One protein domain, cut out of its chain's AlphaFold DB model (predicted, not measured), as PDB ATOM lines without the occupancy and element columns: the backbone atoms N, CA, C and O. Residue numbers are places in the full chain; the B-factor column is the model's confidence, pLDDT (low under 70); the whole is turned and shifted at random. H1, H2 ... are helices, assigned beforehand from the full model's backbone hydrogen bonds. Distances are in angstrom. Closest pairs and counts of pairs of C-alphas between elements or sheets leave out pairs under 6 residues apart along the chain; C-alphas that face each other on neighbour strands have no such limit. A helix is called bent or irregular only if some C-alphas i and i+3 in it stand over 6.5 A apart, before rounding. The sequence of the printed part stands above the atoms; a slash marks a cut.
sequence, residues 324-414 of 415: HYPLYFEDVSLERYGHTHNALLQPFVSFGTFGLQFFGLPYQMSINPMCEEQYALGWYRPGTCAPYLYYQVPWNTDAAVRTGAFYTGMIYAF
ATOM      1  N   HIS A 324     187.370 311.900 152.140       94.06
ATOM      2  CA  HIS A 324     187.000 310.550 152.530       94.06
ATOM      3  C   HIS A 324     186.552 309.763 151.293       94.06
ATOM      4  O   HIS A 324     186.257 310.338 150.246       94.06
ATOM      5  N   TYR A 325     186.492 308.438 151.402       96.69
ATOM      6  CA  TYR A 325     185.895 307.601 150.357       96.69
ATOM      7  C   TYR A 325     184.363 307.719 150.355       96.69
ATOM      8  O   TYR A 325     183.792 308.180 151.352       96.69
ATOM      9  N   PRO A 326     183.672 307.304 149.275       95.44
ATOM     10  CA  PRO A 326     182.229 307.464 149.181       95.44
ATOM     11  C   PRO A 326     181.495 306.719 150.297       95.44
ATOM     12  O   PRO A 326     181.702 305.523 150.516       95.44
ATOM     13  N   LEU A 327     180.611 307.438 150.986       95.06
ATOM     14  CA  LEU A 327     179.776 306.910 152.061       95.06
ATOM     15  C   LEU A 327     178.448 306.423 151.470       95.06
ATOM     16  O   LEU A 327     177.489 307.177 151.335       95.06
ATOM     17  N   TYR A 328     178.382 305.151 151.078       95.50
ATOM     18  CA  TYR A 328     177.190 304.595 150.416       95.50
ATOM     19  C   TYR A 328     175.936 304.537 151.303       95.50
ATOM     20  O   TYR A 328     174.814 304.555 150.796       95.50
ATOM     21  N   PHE A 329     176.134 304.476 152.620       95.88
ATOM     22  CA  PHE A 329     175.079 304.296 153.620       95.88
ATOM     23  C   PHE A 329     174.774 305.568 154.421       95.88
ATOM     24  O   PHE A 329     174.332 305.479 155.559       95.88
ATOM     25  N   GLU A 330     175.063 306.736 153.853       92.94
ATOM     26  CA  GLU A 330     174.869 308.022 154.523       92.94
ATOM     27  C   GLU A 330     173.439 308.543 154.325       92.94
ATOM     28  O   GLU A 330     172.955 308.661 153.193       92.94
ATOM     29  N   ASP A 331     172.768 308.924 155.412       93.62
ATOM     30  CA  ASP A 331     171.573 309.768 155.366       93.62
ATOM     31  C   ASP A 331     171.986 311.246 155.432       93.62
ATOM     32  O   ASP A 331     172.075 311.847 156.500       93.62
ATOM     33  N   VAL A 332     172.246 311.848 154.267       90.31
ATOM     34  CA  VAL A 332     172.799 313.212 154.158       90.31
ATOM     35  C   VAL A 332     171.954 314.254 154.903       90.31
ATOM     36  O   VAL A 332     172.503 315.182 155.498       90.31
ATOM     37  N   SER A 333     170.625 314.131 154.874       90.62
ATOM     38  CA  SER A 333     169.728 315.077 155.548       90.62
ATOM     39  C   SER A 333     169.878 314.990 157.065       90.62
ATOM     40  O   SER A 333     170.047 316.015 157.730       90.62
ATOM     41  N   LEU A 334     169.855 313.772 157.603       92.62
ATOM     42  CA  LEU A 334     169.937 313.526 159.035       92.62
ATOM     43  C   LEU A 334     171.354 313.743 159.580       92.62
ATOM     44  O   LEU A 334     171.530 314.455 160.564       92.62
ATOM     45  N   GLU A 335     172.355 313.140 158.944       91.62
ATOM     46  CA  GLU A 335     173.727 313.060 159.451       91.62
ATOM     47  C   GLU A 335     174.494 314.368 159.264       91.62
ATOM     48  O   GLU A 335     175.169 314.815 160.191       91.62
ATOM     49  N   ARG A 336     174.373 315.030 158.102       88.88
ATOM     50  CA  ARG A 336     175.112 316.283 157.851       88.88
ATOM     51  C   ARG A 336     174.398 317.519 158.368       88.88
ATOM     52  O   ARG A 336     175.053 318.447 158.834       88.88
ATOM     53  N   TYR A 337     173.075 317.562 158.231       89.69
ATOM     54  CA  TYR A 337     172.297 318.771 158.512       89.69
ATOM     55  C   TYR A 337     171.421 318.659 159.762       89.69
ATOM     56  O   TYR A 337     170.826 319.654 160.170       89.69
ATOM     57  N   GLY A 338     171.335 317.483 160.394       92.31
ATOM     58  CA  GLY A 338     170.487 317.289 161.570       92.31
ATOM     59  C   GLY A 338     168.994 317.392 161.256       92.31
ATOM     60  O   GLY A 338     168.191 317.648 162.154       92.31
ATOM     61  N   HIS A 339     168.599 317.226 159.990       93.75
ATOM     62  CA  HIS A 339     167.203 317.268 159.579       93.75
ATOM     63  C   HIS A 339     166.505 315.985 160.028       93.75
ATOM     64  O   HIS A 339     166.549 314.959 159.355       93.75
ATOM     65  N   THR A 340     165.865 316.057 161.192       95.00
ATOM     66  CA  THR A 340     165.122 314.945 161.779       95.00
ATOM     67  C   THR A 340     163.654 314.972 161.361       95.00
ATOM     68  O   THR A 340     163.046 316.021 161.134       95.00
ATOM     69  N   HIS A 341     163.071 313.785 161.269       93.00
ATOM     70  CA  HIS A 341     161.632 313.579 161.239       93.00
ATOM     71  C   HIS A 341     161.083 313.448 162.668       93.00
ATOM     72  O   HIS A 341     161.820 313.480 163.653       93.00
ATOM     73  N   ASN A 342     159.765 313.268 162.796       95.94
ATOM     74  CA  ASN A 342     159.151 312.930 164.080       95.94
ATOM     75  C   ASN A 342     159.840 311.695 164.695       95.94
ATOM     76  O   ASN A 342     160.109 310.727 163.980       95.94
ATOM     77  N   ALA A 343     160.073 311.709 166.011       96.06
ATOM     78  CA  ALA A 343     160.771 310.650 166.743       96.06
ATOM     79  C   ALA A 343     160.225 309.234 166.478       96.06
ATOM     80  O   ALA A 343     160.996 308.278 166.442       96.06
ATOM     81  N   LEU A 344     158.914 309.091 166.245       97.44
ATOM     82  CA  LEU A 344     158.299 307.796 165.935       97.44
ATOM     83  C   LEU A 344     158.531 307.345 164.485       97.44
ATOM     84  O   LEU A 344     158.563 306.148 164.218       97.44
ATOM     85  N   LEU A 345     158.686 308.284 163.548       96.50
ATOM     86  CA  LEU A 345     158.858 307.998 162.119       96.50
ATOM     87  C   LEU A 345     160.326 307.866 161.713       96.50
ATOM     88  O   LEU A 345     160.634 307.090 160.811       96.50
ATOM     89  N   GLN A 346     161.227 308.580 162.391       96.19
ATOM     90  CA  GLN A 346     162.664 308.563 162.126       96.19
ATOM     91  C   GLN A 346     163.257 307.152 161.963       96.19
ATOM     92  O   GLN A 346     163.923 306.933 160.951       96.19
ATOM     93  N   PRO A 347     163.012 306.169 162.859       96.38
ATOM     94  CA  PRO A 347     163.604 304.840 162.698       96.38
ATOM     95  C   PRO A 347     163.150 304.142 161.410       96.38
ATOM     96  O   PRO A 347     163.943 303.450 160.777       96.38
ATOM     97  N   PHE A 348     161.902 304.348 160.981       97.44
ATOM     98  CA  PHE A 348     161.384 303.757 159.746       97.44
ATOM     99  C   PHE A 348     161.962 304.432 158.502       97.44
ATOM    100  O   PHE A 348     162.288 303.742 157.537       97.44
ATOM    101  N   VAL A 349     162.123 305.758 158.526       95.19
ATOM    102  CA  VAL A 349     162.747 306.507 157.424       95.19
ATOM    103  C   VAL A 349     164.216 306.117 157.278       95.19
ATOM    104  O   VAL A 349     164.650 305.790 156.173       95.19
ATOM    105  N   SER A 350     164.963 306.066 158.382       94.62
ATOM    106  CA  SER A 350     166.368 305.653 158.365       94.62
ATOM    107  C   SER A 350     166.520 304.196 157.923       94.62
ATOM    108  O   SER A 350     167.354 303.903 157.071       94.62
ATOM    109  N   PHE A 351     165.666 303.282 158.405       97.00
ATOM    110  CA  PHE A 351     165.682 301.884 157.961       97.00
ATOM    111  C   PHE A 351     165.345 301.737 156.470       97.00
ATOM    112  O   PHE A 351     166.006 300.985 155.756       97.00
ATOM    113  N   GLY A 352     164.339 302.468 155.979       96.06
ATOM    114  CA  GLY A 352     163.969 302.467 154.565       96.06
ATOM    115  C   GLY A 352     165.087 303.004 153.672       96.06
ATOM    116  O   GLY A 352     165.404 302.395 152.652       96.06
ATOM    117  N   THR A 353     165.726 304.099 154.085       94.81
ATOM    118  CA  THR A 353     166.852 304.711 153.366       94.81
ATOM    119  C   THR A 353     168.047 303.767 153.319       94.81
ATOM    120  O   THR A 353     168.539 303.468 152.232       94.81
ATOM    121  N   PHE A 354     168.431 303.197 154.464       96.38
ATOM    122  CA  PHE A 354     169.482 302.185 154.539       96.38
ATOM    123  C   PHE A 354     169.169 300.967 153.657       96.38
ATOM    124  O   PHE A 354     170.030 300.503 152.915       96.38
ATOM    125  N   GLY A 355     167.929 300.464 153.681       97.56
ATOM    126  CA  GLY A 355     167.507 299.338 152.847       97.56
ATOM    127  C   GLY A 355     167.608 299.641 151.350       97.56
ATOM    128  O   GLY A 355     168.149 298.837 150.589       97.56
ATOM    129  N   LEU A 356     167.145 300.819 150.919       95.44
ATOM    130  CA  LEU A 356     167.278 301.270 149.532       95.44
ATOM    131  C   LEU A 356     168.743 301.427 149.119       95.44
ATOM    132  O   LEU A 356     169.096 301.034 148.010       95.44
ATOM    133  N   GLN A 357     169.601 301.948 149.994       95.81
ATOM    134  CA  GLN A 357     171.042 302.057 149.752       95.81
ATOM    135  C   GLN A 357     171.713 300.682 149.692       95.81
ATOM    136  O   GLN A 357     172.527 300.436 148.810       95.81
ATOM    137  N   PHE A 358     171.312 299.743 150.549       97.44
ATOM    138  CA  PHE A 358     171.845 298.383 150.577       97.44
ATOM    139  C   PHE A 358     171.577 297.626 149.275       97.44
ATOM    140  O   PHE A 358     172.500 297.080 148.669       97.44
ATOM    141  N   PHE A 359     170.334 297.637 148.791       96.88
ATOM    142  CA  PHE A 359     170.006 297.055 147.484       96.88
ATOM    143  C   PHE A 359     170.461 297.943 146.312       96.88
ATOM    144  O   PHE A 359     170.679 297.468 145.202       96.88
ATOM    145  N   GLY A 360     170.641 299.241 146.536       96.38
ATOM    146  CA  GLY A 360     171.196 300.178 145.561       96.38
ATOM    147  C   GLY A 360     172.723 300.143 145.465       96.38
ATOM    148  O   GLY A 360     173.276 300.770 144.563       96.38
ATOM    149  N   LEU A 361     173.415 299.412 146.344       97.19
ATOM    150  CA  LEU A 361     174.871 299.467 146.478       97.19
ATOM    151  C   LEU A 361     175.611 299.206 145.155       97.19
ATOM    152  O   LEU A 361     176.474 300.010 144.802       97.19
ATOM    153  N   PRO A 362     175.273 298.172 144.351       97.44
ATOM    154  CA  PRO A 362     175.997 297.930 143.103       97.44
ATOM    155  C   PRO A 362     175.813 299.066 142.088       97.44
ATOM    156  O   PRO A 362     176.671 299.276 141.233       97.44
ATOM    157  N   TYR A 363     174.691 299.787 142.158       97.81
ATOM    158  CA  TYR A 363     174.434 300.966 141.334       97.81
ATOM    159  C   TYR A 363     175.259 302.157 141.817       97.81
ATOM    160  O   TYR A 363     175.948 302.792 141.021       97.81
ATOM    161  N   GLN A 364     175.260 302.413 143.126       96.31
ATOM    162  CA  GLN A 364     176.031 303.501 143.720       96.31
ATOM    163  C   GLN A 364     177.540 303.327 143.508       96.31
ATOM    164  O   GLN A 364     178.183 304.272 143.064       96.31
ATOM    165  N   MET A 365     178.082 302.118 143.710       96.75
ATOM    166  CA  MET A 365     179.495 301.790 143.450       96.75
ATOM    167  C   MET A 365     179.894 301.961 141.980       96.75
ATOM    168  O   MET A 365     181.076 302.100 141.664       96.75
ATOM    169  N   SER A 366     178.925 301.896 141.061       97.06
ATOM    170  CA  SER A 366     179.177 302.134 139.643       97.06
ATOM    171  C   SER A 366     179.185 303.617 139.278       97.06
ATOM    172  O   SER A 366     179.770 303.955 138.249       97.06
ATOM    173  N   ILE A 367     178.503 304.470 140.045       96.69
ATOM    174  CA  ILE A 367     178.491 305.922 139.829       96.69
ATOM    175  C   ILE A 367     179.681 306.559 140.537       96.69
ATOM    176  O   ILE A 367     180.452 307.258 139.892       96.69
ATOM    177  N   ASN A 368     179.838 306.267 141.827       95.75
ATOM    178  CA  ASN A 368     180.932 306.752 142.657       95.75
ATOM    179  C   ASN A 368     181.803 305.542 143.018       95.75
ATOM    180  O   ASN A 368     181.373 304.727 143.836       95.75
ATOM    181  N   PRO A 369     182.968 305.335 142.385       95.81
ATOM    182  CA  PRO A 369     183.817 304.190 142.686       95.81
ATOM    183  C   PRO A 369     184.432 304.299 144.086       95.81
ATOM    184  O   PRO A 369     184.734 305.382 144.569       95.81
ATOM    185  N   MET A 370     184.711 303.157 144.724       95.94
ATOM    186  CA  MET A 370     185.179 303.093 146.124       95.94
ATOM    187  C   MET A 370     186.443 303.905 146.437       95.94
ATOM    188  O   MET A 370     186.651 304.250 147.591       95.94
ATOM    189  N   CYS A 371     187.285 304.178 145.441       95.88
ATOM    190  CA  CYS A 371     188.537 304.919 145.609       95.88
ATOM    191  C   CYS A 371     188.443 306.370 145.116       95.88
ATOM    192  O   CYS A 371     189.473 306.998 144.895       95.88
ATOM    193  N   GLU A 372     187.235 306.883 144.880       95.44
ATOM    194  CA  GLU A 372     187.028 308.299 144.598       95.44
ATOM    195  C   GLU A 372     187.174 309.117 145.882       95.44
ATOM    196  O   GLU A 372     186.588 308.790 146.912       95.44
ATOM    197  N   GLU A 373     187.964 310.181 145.825       93.81
ATOM    198  CA  GLU A 373     188.121 311.109 146.940       93.81
ATOM    199  C   GLU A 373     186.936 312.083 146.943       93.81
ATOM    200  O   GLU A 373     186.715 312.825 145.985       93.81
ATOM    201  N   GLN A 374     186.153 312.074 148.021       91.94
ATOM    202  CA  GLN A 374     185.039 312.992 148.241       91.94
ATOM    203  C   GLN A 374     185.373 313.938 149.385       91.94
ATOM    204  O   GLN A 374     185.806 313.518 150.454       91.94
ATOM    205  N   TYR A 375     185.158 315.230 149.167       88.88
ATOM    206  CA  TYR A 375     185.444 316.243 150.173       88.88
ATOM    207  C   TYR A 375     184.257 316.428 151.111       88.88
ATOM    208  O   TYR A 375     183.105 316.514 150.678       88.88
ATOM    209  N   ALA A 376     184.552 316.577 152.402       78.62
ATOM    210  CA  ALA A 376     183.545 316.801 153.438       78.62
ATOM    211  C   ALA A 376     182.915 318.209 153.388       78.62
ATOM    212  O   ALA A 376     182.121 318.555 154.263       78.62
ATOM    213  N   LEU A 377     183.252 319.036 152.387       74.75
ATOM    214  CA  LEU A 377     182.611 320.332 152.200       74.75
ATOM    215  C   LEU A 377     181.108 320.124 152.026       74.75
ATOM    216  O   LEU A 377     180.637 319.619 151.006       74.75
ATOM    217  N   GLY A 378     180.351 320.535 153.041       69.38
ATOM    218  CA  GLY A 378     178.916 320.701 152.912       69.38
ATOM    219  C   GLY A 378     178.606 321.660 151.764       69.38
ATOM    220  O   GLY A 378     179.359 322.592 151.479       69.38
ATOM    221  N   TRP A 379     177.463 321.453 151.118       72.62
ATOM    222  CA  TRP A 379     176.983 322.317 150.036       72.62
ATOM    223  C   TRP A 379     176.681 323.750 150.516       72.62
ATOM    224  O   TRP A 379     176.550 324.665 149.703       72.62
ATOM    225  N   TYR A 380     176.592 323.948 151.835       81.44
ATOM    226  CA  TYR A 380     176.219 325.197 152.492       81.44
ATOM    227  C   TYR A 380     177.331 325.716 153.400       81.44
ATOM    228  O   TYR A 380     178.074 324.952 154.015       81.44
ATOM    229  N   ARG A 381     177.432 327.045 153.497       80.81
ATOM    230  CA  ARG A 381     178.427 327.705 154.348       80.81
ATOM    231  C   ARG A 381     177.981 327.695 155.813       80.81
ATOM    232  O   ARG A 381     176.780 327.843 156.072       80.81
ATOM    233  N   PRO A 382     178.920 327.633 156.773       77.19
ATOM    234  CA  PRO A 382     178.613 327.888 158.175       77.19
ATOM    235  C   PRO A 382     177.882 329.230 158.336       77.19
ATOM    236  O   PRO A 382     178.273 330.230 157.737       77.19
ATOM    237  N   GLY A 383     176.796 329.240 159.108       81.38
ATOM    238  CA  GLY A 383     175.961 330.427 159.323       81.38
ATOM    239  C   GLY A 383     174.861 330.655 158.279       81.38
ATOM    240  O   GLY A 383     174.009 331.514 158.491       81.38
ATOM    241  N   THR A 384     174.820 329.878 157.192       83.06
ATOM    242  CA  THR A 384     173.649 329.836 156.300       83.06
ATOM    243  C   THR A 384     172.717 328.697 156.707       83.06
ATOM    244  O   THR A 384     173.179 327.615 157.061       83.06
ATOM    245  N   CYS A 385     171.404 328.941 156.691       86.94
ATOM    246  CA  CYS A 385     170.414 327.900 156.966       86.94
ATOM    247  C   CYS A 385     170.412 326.879 155.819       86.94
ATOM    248  O   CYS A 385     170.247 327.267 154.659       86.94
ATOM    249  N   ALA A 386     170.601 325.595 156.133       89.88
ATOM    250  CA  ALA A 386     170.528 324.524 155.146       89.88
ATOM    251  C   ALA A 386     169.051 324.237 154.807       89.88
ATOM    252  O   ALA A 386     168.258 323.963 155.707       89.88
ATOM    253  N   PRO A 387     168.638 324.309 153.532       91.31
ATOM    254  CA  PRO A 387     167.277 323.984 153.143       91.31
ATOM    255  C   PRO A 387     167.021 322.477 153.242       91.31
ATOM    256  O   PRO A 387     167.904 321.651 152.999       91.31
ATOM    257  N   TYR A 388     165.770 322.114 153.522       90.75
ATOM    258  CA  TYR A 388     165.300 320.735 153.419       90.75
ATOM    259  C   TYR A 388     165.267 320.317 151.945       90.75
ATOM    260  O   TYR A 388     164.407 320.754 151.179       90.75
ATOM    261  N   LEU A 389     166.231 319.485 151.545       89.19
ATOM    262  CA  LEU A 389     166.342 318.950 150.193       89.19
ATOM    263  C   LEU A 389     165.925 317.482 150.139       89.19
ATOM    264  O   LEU A 389     166.230 316.694 151.032       89.19
ATOM    265  N   TYR A 390     165.285 317.112 149.032       88.81
ATOM    266  CA  TYR A 390     165.042 315.720 148.673       88.81
ATOM    267  C   TYR A 390     166.116 315.266 147.688       88.81
ATOM    268  O   TYR A 390     166.127 315.691 146.529       88.81
ATOM    269  N   TYR A 391     167.025 314.407 148.148       88.25
ATOM    270  CA  TYR A 391     168.092 313.868 147.312       88.25
ATOM    271  C   TYR A 391     167.538 312.815 146.356       88.25
ATOM    272  O   TYR A 391     166.931 311.828 146.766       88.25
ATOM    273  N   GLN A 392     167.746 313.039 145.062       89.31
ATOM    274  CA  GLN A 392     167.372 312.096 144.018       89.31
ATOM    275  C   GLN A 392     168.604 311.312 143.585       89.31
ATOM    276  O   GLN A 392     169.689 311.873 143.430       89.31
ATOM    277  N   VAL A 393     168.427 310.015 143.349       89.38
ATOM    278  CA  VAL A 393     169.479 309.193 142.754       89.38
ATOM    279  C   VAL A 393     169.609 309.580 141.275       89.38
ATOM    280  O   VAL A 393     168.616 309.483 140.546       89.38
ATOM    281  N   PRO A 394     170.792 310.016 140.801       92.88
ATOM    282  CA  PRO A 394     170.965 310.392 139.405       92.88
ATOM    283  C   PRO A 394     170.774 309.173 138.499       92.88
ATOM    284  O   PRO A 394     171.290 308.085 138.775       92.88
ATOM    285  N   TRP A 395     170.039 309.351 137.402       95.69
ATOM    286  CA  TRP A 395     169.832 308.298 136.412       95.69
ATOM    287  C   TRP A 395     171.073 308.126 135.532       95.69
ATOM    288  O   TRP A 395     171.491 309.055 134.842       95.69
ATOM    289  N   ASN A 396     171.639 306.923 135.524       97.56
ATOM    290  CA  ASN A 396     172.804 306.555 134.736       97.56
ATOM    291  C   ASN A 396     172.590 305.157 134.136       97.56
ATOM    292  O   ASN A 396     172.468 304.158 134.851       97.56
ATOM    293  N   THR A 397     172.538 305.086 132.805       97.94
ATOM    294  CA  THR A 397     172.286 303.839 132.069       97.94
ATOM    295  C   THR A 397     173.408 302.825 132.231       97.94
ATOM    296  O   THR A 397     173.142 301.628 132.321       97.94
ATOM    297  N   ASP A 398     174.653 303.289 132.308       97.38
ATOM    298  CA  ASP A 398     175.823 302.421 132.417       97.38
ATOM    299  C   ASP A 398     175.869 301.761 133.793       97.38
ATOM    300  O   ASP A 398     176.120 300.558 133.903       97.38
ATOM    301  N   ALA A 399     175.552 302.533 134.837       97.44
ATOM    302  CA  ALA A 399     175.396 302.010 136.187       97.44
ATOM    303  C   ALA A 399     174.259 300.983 136.253       97.44
ATOM    304  O   ALA A 399     174.467 299.878 136.749       97.44
ATOM    305  N   ALA A 400     173.099 301.284 135.659       97.69
ATOM    306  CA  ALA A 400     171.962 300.363 135.629       97.69
ATOM    307  C   ALA A 400     172.305 299.020 134.959       97.69
ATOM    308  O   ALA A 400     171.961 297.957 135.482       97.69
ATOM    309  N   VAL A 401     173.026 299.047 133.832       98.44
ATOM    310  CA  VAL A 401     173.472 297.831 133.128       98.44
ATOM    311  C   VAL A 401     174.430 297.013 134.000       98.44
ATOM    312  O   VAL A 401     174.276 295.795 134.100       98.44
ATOM    313  N   ARG A 402     175.393 297.664 134.667       98.12
ATOM    314  CA  ARG A 402     176.362 296.999 135.558       98.12
ATOM    315  C   ARG A 402     175.688 296.380 136.778       98.12
ATOM    316  O   ARG A 402     175.987 295.239 137.119       98.12
ATOM    317  N   THR A 403     174.734 297.080 137.384       97.88
ATOM    318  CA  THR A 403     173.898 296.550 138.467       97.88
ATOM    319  C   THR A 403     173.093 295.339 138.007       97.88
ATOM    320  O   THR A 403     173.080 294.314 138.688       97.88
ATOM    321  N   GLY A 404     172.473 295.412 136.824       98.06
ATOM    322  CA  GLY A 404     171.749 294.288 136.233       98.06
ATOM    323  C   GLY A 404     172.646 293.067 136.018       98.06
ATOM    324  O   GLY A 404     172.265 291.950 136.374       98.06
ATOM    325  N   ALA A 405     173.862 293.275 135.506       98.12
ATOM    326  CA  ALA A 405     174.856 292.217 135.343       98.12
ATOM    327  C   ALA A 405     175.296 291.616 136.689       98.12
ATOM    328  O   ALA A 405     175.386 290.395 136.800       98.12
ATOM    329  N   PHE A 406     175.507 292.448 137.713       97.69
ATOM    330  CA  PHE A 406     175.858 292.005 139.064       97.69
ATOM    331  C   PHE A 406     174.779 291.095 139.662       97.69
ATOM    332  O   PHE A 406     175.076 289.968 140.053       97.69
ATOM    333  N   TYR A 407     173.519 291.542 139.677       97.75
ATOM    334  CA  TYR A 407     172.421 290.744 140.229       97.75
ATOM    335  C   TYR A 407     172.168 289.469 139.436       97.75
ATOM    336  O   TYR A 407     171.959 288.410 140.024       97.75
ATOM    337  N   THR A 408     172.245 289.549 138.107       98.00
ATOM    338  CA  THR A 408     172.164 288.366 137.247       98.00
ATOM    339  C   THR A 408     173.266 287.373 137.620       98.00
ATOM    340  O   THR A 408     172.974 286.211 137.880       98.00
ATOM    341  N   GLY A 409     174.516 287.830 137.729       97.19
ATOM    342  CA  GLY A 409     175.648 287.002 138.147       97.19
ATOM    343  C   GLY A 409     175.449 286.364 139.524       97.19
ATOM    344  O   GLY A 409     175.693 285.171 139.669       97.19
ATOM    345  N   MET A 410     174.946 287.119 140.504       96.31
ATOM    346  CA  MET A 410     174.651 286.612 141.851       96.31
ATOM    347  C   MET A 410     173.594 285.501 141.839       96.31
ATOM    348  O   MET A 410     173.801 284.471 142.474       96.31
ATOM    349  N   ILE A 411     172.503 285.669 141.083       96.62
ATOM    350  CA  ILE A 411     171.444 284.650 140.958       96.62
ATOM    351  C   ILE A 411     171.991 283.357 140.340       96.62
ATOM    352  O   ILE A 411     171.649 282.268 140.786       96.62
ATOM    353  N   TYR A 412     172.856 283.455 139.327       97.00
ATOM    354  CA  TYR A 412     173.460 282.266 138.716       97.00
ATOM    355  C   TYR A 412     174.571 281.636 139.569       97.00
ATOM    356  O   TYR A 412     174.835 280.443 139.423       97.00
ATOM    357  N   ALA A 413     175.237 282.409 140.432       96.94
ATOM    358  CA  ALA A 413     176.303 281.915 141.303       96.94
ATOM    359  C   ALA A 413     175.773 281.139 142.522       96.94
ATOM    360  O   ALA A 413     176.429 280.197 142.966       96.94
ATOM    361  N   PHE A 414     174.599 281.514 143.040       93.69
ATOM    362  CA  PHE A 414     173.965 280.901 144.212       93.69
ATOM    363  C   PHE A 414     172.575 280.348 143.839       93.69
ATOM    364  O   PHE A 414     171.581 281.047 144.048       93.69
TER     365      PHE A 414
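AT A GLANCE: This is residues 324 to 414 of the 415 residues of an uncharacterized protein of Symmachiella dynata (UniProt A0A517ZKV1). From its first residue the printed part runs through a short helix, H1, into a long, sharply kinked helix, H2; a wide loop of residues 368 to 396 then swings out to Gly 383 and returns to a last helix, H3, which meets the final turns of H2 and runs away from them, so that residues 408 to 414 stick out at one end. H1 meets neither of the other helices, and the whole is loosely built. The printed part has 91 residues with three named helices, in the order H1, H2, H3, and no named strand; the class is all helix, though under half of the residues, 45 of 91, are in named elements. It is loose, with a radius of gyration of the C-alphas of 15.7 A, and only just elongated, with spans of 50 by 33 by 21 A.

HOW THE PARTS SIT: H1, residues 332 to 337, is apart from both H2, residues 346 to 367, and H3, residues 397 to 413. H2 has a kink of 67 degrees near residue 361. H2 touches H3 with residues 362 to 367 alone; the closest C-alphas, those of Ser 366 and Ala 399, are 5.1 A apart. The lines of H2 and H3 are about perpendicular, at 83 degrees, but the line of H2 is a rough one. Every O i to N i+4 pair is within hydrogen-bond range in H1 and H3, and 16 of 18 are in H2.

IN THESE COORDINATES: H1 begins at C-alpha 332, at (172.799, 313.212, 154.158), and measures 7.1 A from first to last C-alpha. H2 starts at C-alpha 346, at (162.664, 308.563, 162.126), and measures 27.5 A; it is irregular, with C-alphas 359 and 362 lying 7.5 A apart. H3 measures 24.1 A and ends at C-alpha 413, at (176.303, 281.915, 141.303).

THE WHOLE: The two C-alphas farthest apart, those of Gly 383 and Tyr 412, are 52.4 A from each other. The C-alphas of the first and last printed residues, His 324 and Phe 414, are 33.4 A apart. The printed part has no cut. The link from H1 to H2 is short, with 8 residues, and the link from H2 to H3 is long, with 29 residues, 368 to 396, whose C-alphas lie 8 to 26 A from the mean of the C-alphas. Residues 408 to 414, of which 408 to 413 belong to H3, stand free. The mean pLDDT of the printed part is 93.2, and one residue, Gly 378, is under 70.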